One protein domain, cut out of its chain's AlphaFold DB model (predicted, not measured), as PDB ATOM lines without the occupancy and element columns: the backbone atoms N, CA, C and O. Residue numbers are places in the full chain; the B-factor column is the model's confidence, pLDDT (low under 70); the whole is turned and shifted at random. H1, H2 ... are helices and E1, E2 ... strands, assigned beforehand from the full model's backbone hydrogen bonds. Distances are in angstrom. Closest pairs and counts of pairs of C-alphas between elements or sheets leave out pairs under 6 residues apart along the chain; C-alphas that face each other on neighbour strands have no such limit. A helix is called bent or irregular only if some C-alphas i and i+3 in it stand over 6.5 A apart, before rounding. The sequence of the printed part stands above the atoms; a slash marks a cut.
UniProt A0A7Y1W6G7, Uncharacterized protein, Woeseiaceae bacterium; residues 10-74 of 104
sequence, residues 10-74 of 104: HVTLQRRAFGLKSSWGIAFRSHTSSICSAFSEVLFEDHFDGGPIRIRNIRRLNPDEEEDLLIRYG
ATOM      1  N   HIS A  10       4.210  10.451  24.400       89.56
ATOM      2  CA  HIS A  10       4.595   9.659  25.552       89.56
ATOM      3  C   HIS A  10       6.100   9.406  25.486       89.56
ATOM      4  O   HIS A  10       6.606   8.849  24.504       89.56
ATOM      5  N   VAL A  11       6.807   9.845  26.526       88.00
ATOM      6  CA  VAL A  11       8.262   9.742  26.645       88.00
ATOM      7  C   VAL A  11       8.583   8.815  27.806       88.00
ATOM      8  O   VAL A  11       8.117   9.022  28.922       88.00
ATOM      9  N   THR A  12       9.401   7.800  27.546       89.94
ATOM     10  CA  THR A  12       9.938   6.918  28.589       89.94
ATOM     11  C   THR A  12      11.422   7.190  28.760       89.94
ATOM     12  O   THR A  12      12.149   7.350  27.779       89.94
ATOM     13  N   LEU A  13      11.870   7.258  30.008       88.50
ATOM     14  CA  LEU A  13      13.250   7.565  30.371       88.50
ATOM     15  C   LEU A  13      14.035   6.280  30.659       88.50
ATOM     16  O   LEU A  13      13.453   5.273  31.065       88.50
ATOM     17  N   GLN A  14      15.356   6.302  30.460       88.38
ATOM     18  CA  GLN A  14      16.221   5.151  30.760       88.38
ATOM     19  C   GLN A  14      16.302   4.829  32.260       88.38
ATOM     20  O   GLN A  14      16.468   3.668  32.623       88.38
ATOM     21  N   ARG A  15      16.158   5.835  33.128       86.38
ATOM     22  CA  ARG A  15      16.100   5.676  34.588       86.38
ATOM     23  C   ARG A  15      14.960   6.502  35.178       86.38
ATOM     24  O   ARG A  15      14.470   7.430  34.536       86.38
ATOM     25  N   ARG A  16      14.541   6.158  36.400       82.25
ATOM     26  CA  ARG A  16      13.537   6.928  37.152       82.25
ATOM     27  C   ARG A  16      14.069   8.333  37.455       82.25
ATOM     28  O   ARG A  16      15.246   8.495  37.760       82.25
ATOM     29  N   ALA A  17      13.182   9.320  37.374       79.12
ATOM     30  CA  ALA A  17      13.470  10.734  37.596       79.12
ATOM     31  C   ALA A  17      12.573  11.241  38.733       79.12
ATOM     32  O   ALA A  17      11.472  11.730  38.485       79.12
ATOM     33  N   PHE A  18      12.994  11.022  39.982       74.75
ATOM     34  CA  PHE A  18      12.134  11.218  41.154       74.75
ATOM     35  C   PHE A  18      11.647  12.672  41.320       74.75
ATOM     36  O   PHE A  18      10.504  12.861  41.730       74.75
ATOM     37  N   GLY A  19      12.423  13.676  40.896       73.69
ATOM     38  CA  GLY A  19      12.013  15.087  40.932       73.69
ATOM     39  C   GLY A  19      11.335  15.645  39.688       73.69
ATOM     40  O   GLY A  19      10.950  16.809  39.681       73.69
ATOM     41  N   LEU A  20      11.123  14.854  38.631       76.69
ATOM     42  CA  LEU A  20      10.543  15.377  37.384       76.69
ATOM     43  C   LEU A  20       9.121  15.942  37.578       76.69
ATOM     44  O   LEU A  20       8.676  16.809  36.836       76.69
ATOM     45  N   LYS A  21       8.381  15.439  38.575       72.06
ATOM     46  CA  LYS A  21       7.021  15.908  38.886       72.06
ATOM     47  C   LYS A  21       7.012  17.269  39.598       72.06
ATOM     48  O   LYS A  21       6.011  17.975  39.509       72.06
ATOM     49  N   SER A  22       8.080  17.599  40.321       68.44
ATOM     50  CA  SER A  22       8.235  18.829  41.111       68.44
ATOM     51  C   SER A  22       9.172  19.849  40.463       68.44
ATOM     52  O   SER A  22       9.248  20.974  40.944       68.44
ATOM     53  N   SER A  23       9.868  19.482  39.382       68.50
ATOM     54  CA  SER A  23      10.781  20.378  38.677       68.50
ATOM     55  C   SER A  23      10.033  21.562  38.076       68.50
ATOM     56  O   SER A  23       9.023  21.379  37.388       68.50
ATOM     57  N   TRP A  24      10.560  22.767  38.273       66.50
ATOM     58  CA  TRP A  24       9.970  23.983  37.711       66.50
ATOM     59  C   TRP A  24      10.354  24.216  36.241       66.50
ATOM     60  O   TRP A  24       9.680  24.959  35.530       66.50
ATOM     61  N   GLY A  25      11.379  23.511  35.755       71.25
ATOM     62  CA  GLY A  25      11.806  23.525  34.360       71.25
ATOM     63  C   GLY A  25      12.101  22.119  33.844       71.25
ATOM     64  O   GLY A  25      12.835  21.365  34.479       71.25
ATOM     65  N   ILE A  26      11.549  21.787  32.671       78.50
ATOM     66  CA  ILE A  26      11.892  20.593  31.889       78.50
ATOM     67  C   ILE A  26      12.366  21.066  30.514       78.50
ATOM     68  O   ILE A  26      11.636  21.752  29.800       78.50
ATOM     69  N   ALA A  27      13.574  20.673  30.129       81.38
ATOM     70  CA  ALA A  27      14.173  20.958  28.835       81.38
ATOM     71  C   ALA A  27      14.614  19.663  28.139       81.38
ATOM     72  O   ALA A  27      14.835  18.626  28.765       81.38
ATOM     73  N   PHE A  28      14.757  19.726  26.817       81.50
ATOM     74  CA  PHE A  28      15.231  18.609  26.006       81.50
ATOM     75  C   PHE A  28      16.553  18.979  25.349       81.50
ATOM     76  O   PHE A  28      16.654  20.007  24.681       81.50
ATOM     77  N   ARG A  29      17.554  18.114  25.495       82.12
ATOM     78  CA  ARG A  29      18.803  18.193  24.743       82.12
ATOM     79  C   ARG A  29      18.719  17.242  23.560       82.12
ATOM     80  O   ARG A  29      18.490  16.047  23.739       82.12
ATOM     81  N   SER A  30      18.893  17.764  22.350       80.50
ATOM     82  CA  SER A  30      18.989  16.953  21.136       80.50
ATOM     83  C   SER A  30      20.054  17.490  20.190       80.50
ATOM     84  O   SER A  30      20.212  18.699  20.054       80.50
ATOM     85  N   HIS A  31      20.737  16.581  19.497       75.75
ATOM     86  CA  HIS A  31      21.720  16.906  18.466       75.75
ATOM     87  C   HIS A  31      21.098  17.288  17.116       75.75
ATOM     88  O   HIS A  31      21.749  17.946  16.315       75.75
ATOM     89  N   THR A  32      19.858  16.875  16.835       73.50
ATOM     90  CA  THR A  32      19.272  16.933  15.477       73.50
ATOM     91  C   THR A  32      18.070  17.871  15.371       73.50
ATOM     92  O   THR A  32      17.157  17.594  14.599       73.50
ATOM     93  N   SER A  33      18.022  18.928  16.199       72.94
ATOM     94  CA  SER A  33      16.897  19.888  16.334       72.94
ATOM     95  C   SER A  33      15.500  19.263  16.545       72.94
ATOM     96  O   SER A  33      14.493  19.962  16.622       72.94
ATOM     97  N   SER A  34      15.443  17.943  16.714       73.75
ATOM     98  CA  SER A  34      14.260  17.109  16.881       73.75
ATOM     99  C   SER A  34      14.530  16.086  17.979       73.75
ATOM    100  O   SER A  34      15.664  15.656  18.169       73.75
ATOM    101  N   ILE A  35      13.519  15.724  18.764       74.69
ATOM    102  CA  ILE A  35      13.702  14.790  19.881       74.69
ATOM    103  C   ILE A  35      13.690  13.360  19.323       74.69
ATOM    104  O   ILE A  35      12.645  12.865  18.905       74.69
ATOM    105  N   CYS A  36      14.848  12.702  19.338       72.25
ATOM    106  CA  CYS A  36      15.074  11.342  18.853       72.25
ATOM    107  C   CYS A  36      15.461  10.429  20.024       72.25
ATOM    108  O   CYS A  36      16.371  10.746  20.787       72.25
ATOM    109  N   SER A  37      14.818   9.267  20.156       73.50
ATOM    110  CA  SER A  37      15.006   8.371  21.310       73.50
ATOM    111  C   SER A  37      16.465   7.979  21.574       73.50
ATOM    112  O   SER A  37      16.859   7.923  22.727       73.50
ATOM    113  N   ALA A  38      17.283   7.741  20.547       71.62
ATOM    114  CA  ALA A  38      18.639   7.213  20.730       71.62
ATOM    115  C   ALA A  38      19.653   8.220  21.312       71.62
ATOM    116  O   ALA A  38      20.617   7.812  21.959       71.62
ATOM    117  N   PHE A  39      19.448   9.521  21.087       76.31
ATOM    118  CA  PHE A  39      20.448  10.556  21.401       76.31
ATOM    119  C   PHE A  39      19.895  11.734  22.193       76.31
ATOM    120  O   PHE A  39      20.661  12.620  22.569       76.31
ATOM    121  N   SER A  40      18.582  11.789  22.407       84.38
ATOM    122  CA  SER A  40      17.966  12.886  23.137       84.38
ATOM    123  C   SER A  40      17.901  12.609  24.628       84.38
ATOM    124  O   SER A  40      17.698  11.483  25.088       84.38
ATOM    125  N   GLU A  41      18.051  13.678  25.389       86.12
ATOM    126  CA  GLU A  41      18.078  13.650  26.841       86.12
ATOM    127  C   GLU A  41      17.087  14.664  27.398       86.12
ATOM    128  O   GLU A  41      16.829  15.708  26.795       86.12
ATOM    129  N   VAL A  42      16.536  14.342  28.562       85.69
ATOM    130  CA  VAL A  42      15.711  15.240  29.359       85.69
ATOM    131  C   VAL A  42      16.584  15.851  30.444       85.69
ATOM    132  O   VAL A  42      17.281  15.147  31.180       85.69
ATOM    133  N   LEU A  43      16.531  17.172  30.511       82.19
ATOM    134  CA  LEU A  43      17.107  18.013  31.545       82.19
ATOM    135  C   LEU A  43      15.944  18.511  32.397       82.19
ATOM    136  O   LEU A  43      14.931  18.951  31.857       82.19
ATOM    137  N   PHE A  44      16.068  18.441  33.709       77.19
ATOM    138  CA  PHE A  44      15.093  19.033  34.611       77.19
ATOM    139  C   PHE A  44      15.832  19.606  35.807       77.19
ATOM    140  O   PHE A  44      16.844  19.052  36.234       77.19
ATOM    141  N   GLU A  45      15.356  20.741  36.302       69.19
ATOM    142  CA  GLU A  45      15.911  21.342  37.509       69.19
ATOM    143  C   GLU A  45      15.381  20.574  38.716       69.19
ATOM    144  O   GLU A  45      14.219  20.714  39.099       69.19
ATOM    145  N   ASP A  46      16.234  19.726  39.284       62.38
ATOM    146  CA  ASP A  46      16.026  19.128  40.595       62.38
ATOM    147  C   ASP A  46      17.337  19.147  41.386       62.38
ATOM    148  O   ASP A  46      18.426  19.018  40.827       62.38
ATOM    149  N   HIS A  47      17.225  19.357  42.693       52.59
ATOM    150  CA  HIS A  47      18.329  19.696  43.597       52.59
ATOM    151  C   HIS A  47      19.152  18.489  44.078       52.59
ATOM    152  O   HIS A  47      19.891  18.594  45.049       52.59
ATOM    153  N   PHE A  48      19.045  17.342  43.410       53.66
ATOM    154  CA  PHE A  48      19.710  16.107  43.818       53.66
ATOM    155  C   PHE A  48      20.393  15.445  42.624       53.66
ATOM    156  O   PHE A  48      19.767  14.687  41.887       53.66
ATOM    157  N   ASP A  49      21.677  15.758  42.433       58.09
ATOM    158  CA  ASP A  49      22.731  14.944  41.791       58.09
ATOM    159  C   ASP A  49      22.485  14.382  40.369       58.09
ATOM    160  O   ASP A  49      23.294  13.630  39.816       58.09
ATOM    161  N   GLY A  50      21.368  14.729  39.738       61.16
ATOM    162  CA  GLY A  50      20.863  14.064  38.550       61.16
ATOM    163  C   GLY A  50      21.270  14.773  37.272       61.16
ATOM    164  O   GLY A  50      20.524  15.597  36.756       61.16
ATOM    165  N   GLY A  51      22.415  14.399  36.700       72.56
ATOM    166  CA  GLY A  51      22.753  14.769  35.321       72.56
ATOM    167  C   GLY A  51      21.655  14.371  34.308       72.56
ATOM    168  O   GLY A  51      20.714  13.647  34.653       72.56
ATOM    169  N   PRO A  52      21.779  14.780  33.032       81.25
ATOM    170  CA  PRO A  52      20.768  14.532  32.003       81.25
ATOM    171  C   PRO A  52      20.333  13.062  31.946       81.25
ATOM    172  O   PRO A  52      21.146  12.142  32.098       81.25
ATOM    173  N   ILE A  53      19.035  12.833  31.727       87.25
ATOM    174  CA  ILE A  53      18.470  11.488  31.603       87.25
ATOM    175  C   ILE A  53      18.187  11.191  30.140       87.25
ATOM    176  O   ILE A  53      17.373  11.854  29.502       87.25
ATOM    177  N   ARG A  54      18.809  10.138  29.615       88.31
ATOM    178  CA  ARG A  54      18.537   9.655  28.262       88.31
ATOM    179  C   ARG A  54      17.095   9.198  28.105       88.31
ATOM    180  O   ARG A  54      16.548   8.470  28.941       88.31
ATOM    181  N   ILE A  55      16.504   9.593  26.986       89.56
ATOM    182  CA  ILE A  55      15.217   9.078  26.543       89.56
ATOM    183  C   ILE A  55      15.430   7.630  26.097       89.56
ATOM    184  O   ILE A  55      16.392   7.303  25.417       89.56
ATOM    185  N   ARG A  56      14.547   6.731  26.523       90.12
ATOM    186  CA  ARG A  56      14.521   5.343  26.051       90.12
ATOM    187  C   ARG A  56      13.622   5.203  24.832       90.12
ATOM    188  O   ARG A  56      13.961   4.503  23.886       90.12
ATOM    189  N   ASN A  57      12.464   5.856  24.865       89.38
ATOM    190  CA  ASN A  57      11.500   5.835  23.775       89.38
ATOM    191  C   ASN A  57      10.674   7.120  23.769       89.38
ATOM    192  O   ASN A  57      10.316   7.628  24.834       89.38
ATOM    193  N   ILE A  58      10.338   7.595  22.575       89.75
ATOM    194  CA  ILE A  58       9.399   8.684  22.346       89.75
ATOM    195  C   ILE A  58       8.429   8.253  21.253       89.75
ATOM    196  O   ILE A  58       8.839   7.842  20.171       89.75
ATOM    197  N   ARG A  59       7.132   8.358  21.534       89.50
ATOM    198  CA  ARG A  59       6.088   8.097  20.541       89.50
ATOM    199  C   ARG A  59       5.020   9.167  20.599       89.50
ATOM    200  O   ARG A  59       4.688   9.659  21.678       89.50
ATOM    201  N   ARG A  60       4.482   9.527  19.437       89.94
ATOM    202  CA  ARG A  60       3.311  10.400  19.363       89.94
ATOM    203  C   ARG A  60       2.108   9.655  19.938       89.94
ATOM    204  O   ARG A  60       1.961   8.462  19.687       89.94
ATOM    205  N   LEU A  61       1.294  10.370  20.702       91.81
ATOM    206  CA  LEU A  61       0.017   9.876  21.202       91.81
ATOM    207  C   LEU A  61      -1.097  10.247  20.231       91.81
ATOM    208  O   LEU A  61      -1.126  11.367  19.703       91.81
ATOM    209  N   ASN A  62      -2.004   9.303  20.008       91.75
ATOM    210  CA  ASN A  62      -3.334   9.620  19.507       91.75
ATOM    211  C   ASN A  62      -4.239  10.091  20.682       91.75
ATOM    212  O   ASN A  62      -3.812  10.026  21.840       91.75
ATOM    213  N   PRO A  63      -5.441  10.629  20.410       90.06
ATOM    214  CA  PRO A  63      -6.331  11.131  21.460       90.06
ATOM    215  C   PRO A  63      -6.762  10.065  22.478       90.06
ATOM    216  O   PRO A  63      -6.780  10.349  23.672       90.06
ATOM    217  N   ASP A  64      -7.042   8.844  22.021       89.81
ATOM    218  CA  ASP A  64      -7.530   7.753  22.873       89.81
ATOM    219  C   ASP A  64      -6.442   7.283  23.852       89.81
ATOM    220  O   ASP A  64      -6.658   7.172  25.054       89.81
ATOM    221  N   GLU A  65      -5.213   7.109  23.362       92.00
ATOM    222  CA  GLU A  65      -4.059   6.741  24.182       92.00
ATOM    223  C   GLU A  65      -3.690   7.826  25.192       92.00
ATOM    224  O   GLU A  65      -3.189   7.532  26.279       92.00
ATOM    225  N   GLU A  66      -3.872   9.093  24.825       90.81
ATOM    226  CA  GLU A  66      -3.695  10.185  25.769       90.81
ATOM    227  C   GLU A  66      -4.704  10.069  26.911       90.81
ATOM    228  O   GLU A  66      -4.315  10.157  28.077       90.81
ATOM    229  N   GLU A  67      -5.978   9.866  26.586       90.88
ATOM    230  CA  GLU A  67      -7.034   9.705  27.576       90.88
ATOM    231  C   GLU A  67      -6.752   8.534  28.519       90.88
ATOM    232  O   GLU A  67      -6.754   8.728  29.738       90.88
ATOM    233  N   ASP A  68      -6.392   7.372  27.978       91.44
ATOM    234  CA  ASP A  68      -6.025   6.194  28.763       91.44
ATOM    235  C   ASP A  68      -4.869   6.472  29.728       91.44
ATOM    236  O   ASP A  68      -4.893   6.056  30.892       91.44
ATOM    237  N   LEU A  69      -3.837   7.192  29.275       90.25
ATOM    238  CA  LEU A  69      -2.709   7.562  30.128       90.25
ATOM    239  C   LEU A  69      -3.131   8.554  31.213       90.25
ATOM    240  O   LEU A  69      -2.725   8.408  32.367       90.25
ATOM    241  N   LEU A  70      -3.949   9.550  30.873       90.19
ATOM    242  CA  LEU A  70      -4.447  10.515  31.848       90.19
ATOM    243  C   LEU A  70      -5.305   9.833  32.917       90.19
ATOM    244  O   LEU A  70      -5.164  10.169  34.091       90.19
ATOM    245  N   ILE A  71      -6.136   8.860  32.542       90.25
ATOM    246  CA  ILE A  71      -6.917   8.057  33.490       90.25
ATOM    247  C   ILE A  71      -5.985   7.214  34.363       90.25
ATOM    248  O   ILE A  71      -6.035   7.304  35.589       90.25
ATOM    249  N   ARG A  72      -5.067   6.458  33.748       89.94
ATOM    250  CA  ARG A  72      -4.120   5.575  34.450       89.94
ATOM    251  C   ARG A  72      -3.277   6.309  35.490       89.94
ATOM    252  O   ARG A  72      -2.986   5.754  36.544       89.94
ATOM    253  N   TYR A  73      -2.874   7.544  35.199       87.38
ATOM    254  CA  TYR A  73      -2.079   8.371  36.110       87.38
ATOM    255  C   TYR A  73      -2.922   9.321  36.978       87.38
ATOM    256  O   TYR A  73      -2.365  10.228  37.605       87.38
ATOM    257  N   GLY A  74      -4.247   9.135  37.027       87.00
ATOM    258  CA  GLY A  74      -5.153   9.882  37.906       87.00
ATOM    259  C   GLY A  74      -5.279  11.371  37.570       87.00
ATOM    260  O   GLY A  74      -5.604  12.183  38.431       87.00
TER     261      GLY A  74
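Overview. This is residues 10 to 74 of the 104 residues of an uncharacterized protein of Woeseiaceae bacterium (UniProt A0A7Y1W6G7). Four antiparallel strands make a strongly twisted sheet curled like part of a barrel, in which the long bent strand E4 joins the short strand E1 to the hairpin of E2 and E3. H1 sits off to one side of this sheet, past the end of E4. The printed part has 65 residues with four named strands and then one named helix, E1 E2 E3 E4 H1; the sheet's order is E1 E4 E3 E2, and the class is mixed, helices and strands, with under half of the residues in named elements. It is only just compact, close to loose, with a radius of gyration of the C-alphas of 12.8 A and spans of 35 by 28 by 18 A.

Along the chain. E4, residues 53 to 60, is 19.5 A long and bends by 62 degrees at residue 56. E1 is residues 10 to 13, 10.1 A, from C-alpha 10 at (4.595, 9.659, 25.552). E2 is residues 26 to 29, 10.2 A, and E3 residues 41 to 44, 9.9 A. H1, residues 63 to 72, is 14.3 A long and ends with C-alpha 72 at (-4.120, 5.575, 34.450).

Arrangement. Pairing is staggered: E4 pairs with E3 over residues 53 to 54, N 42 and O 53 at 2.8 A, and with E1 over 55 to 59, N 12 and O 57 at 2.9 A. E3 and E2 are antiparallel at 151 degrees, with N 27 and O 43 at 2.8 A. E2, E3 and E4 form a meander, each strand the antiparallel neighbour of the one before; with E1, the antiparallel neighbour of E4, they form a Greek key. H1 is only just not on the sheet, with 4 pairs of C-alphas within 10 A, and every O i to N i+4 pair in it is within hydrogen-bond range.

Size, cuts and confidence. The C-alphas farthest apart, of Asp 49 and Asp 64, are 36.4 A from each other. The printed part has no cut; the links E1 to E2 and E2 to E3 are long. Residues 22 to 24 and 45 to 50 have pLDDT under 70.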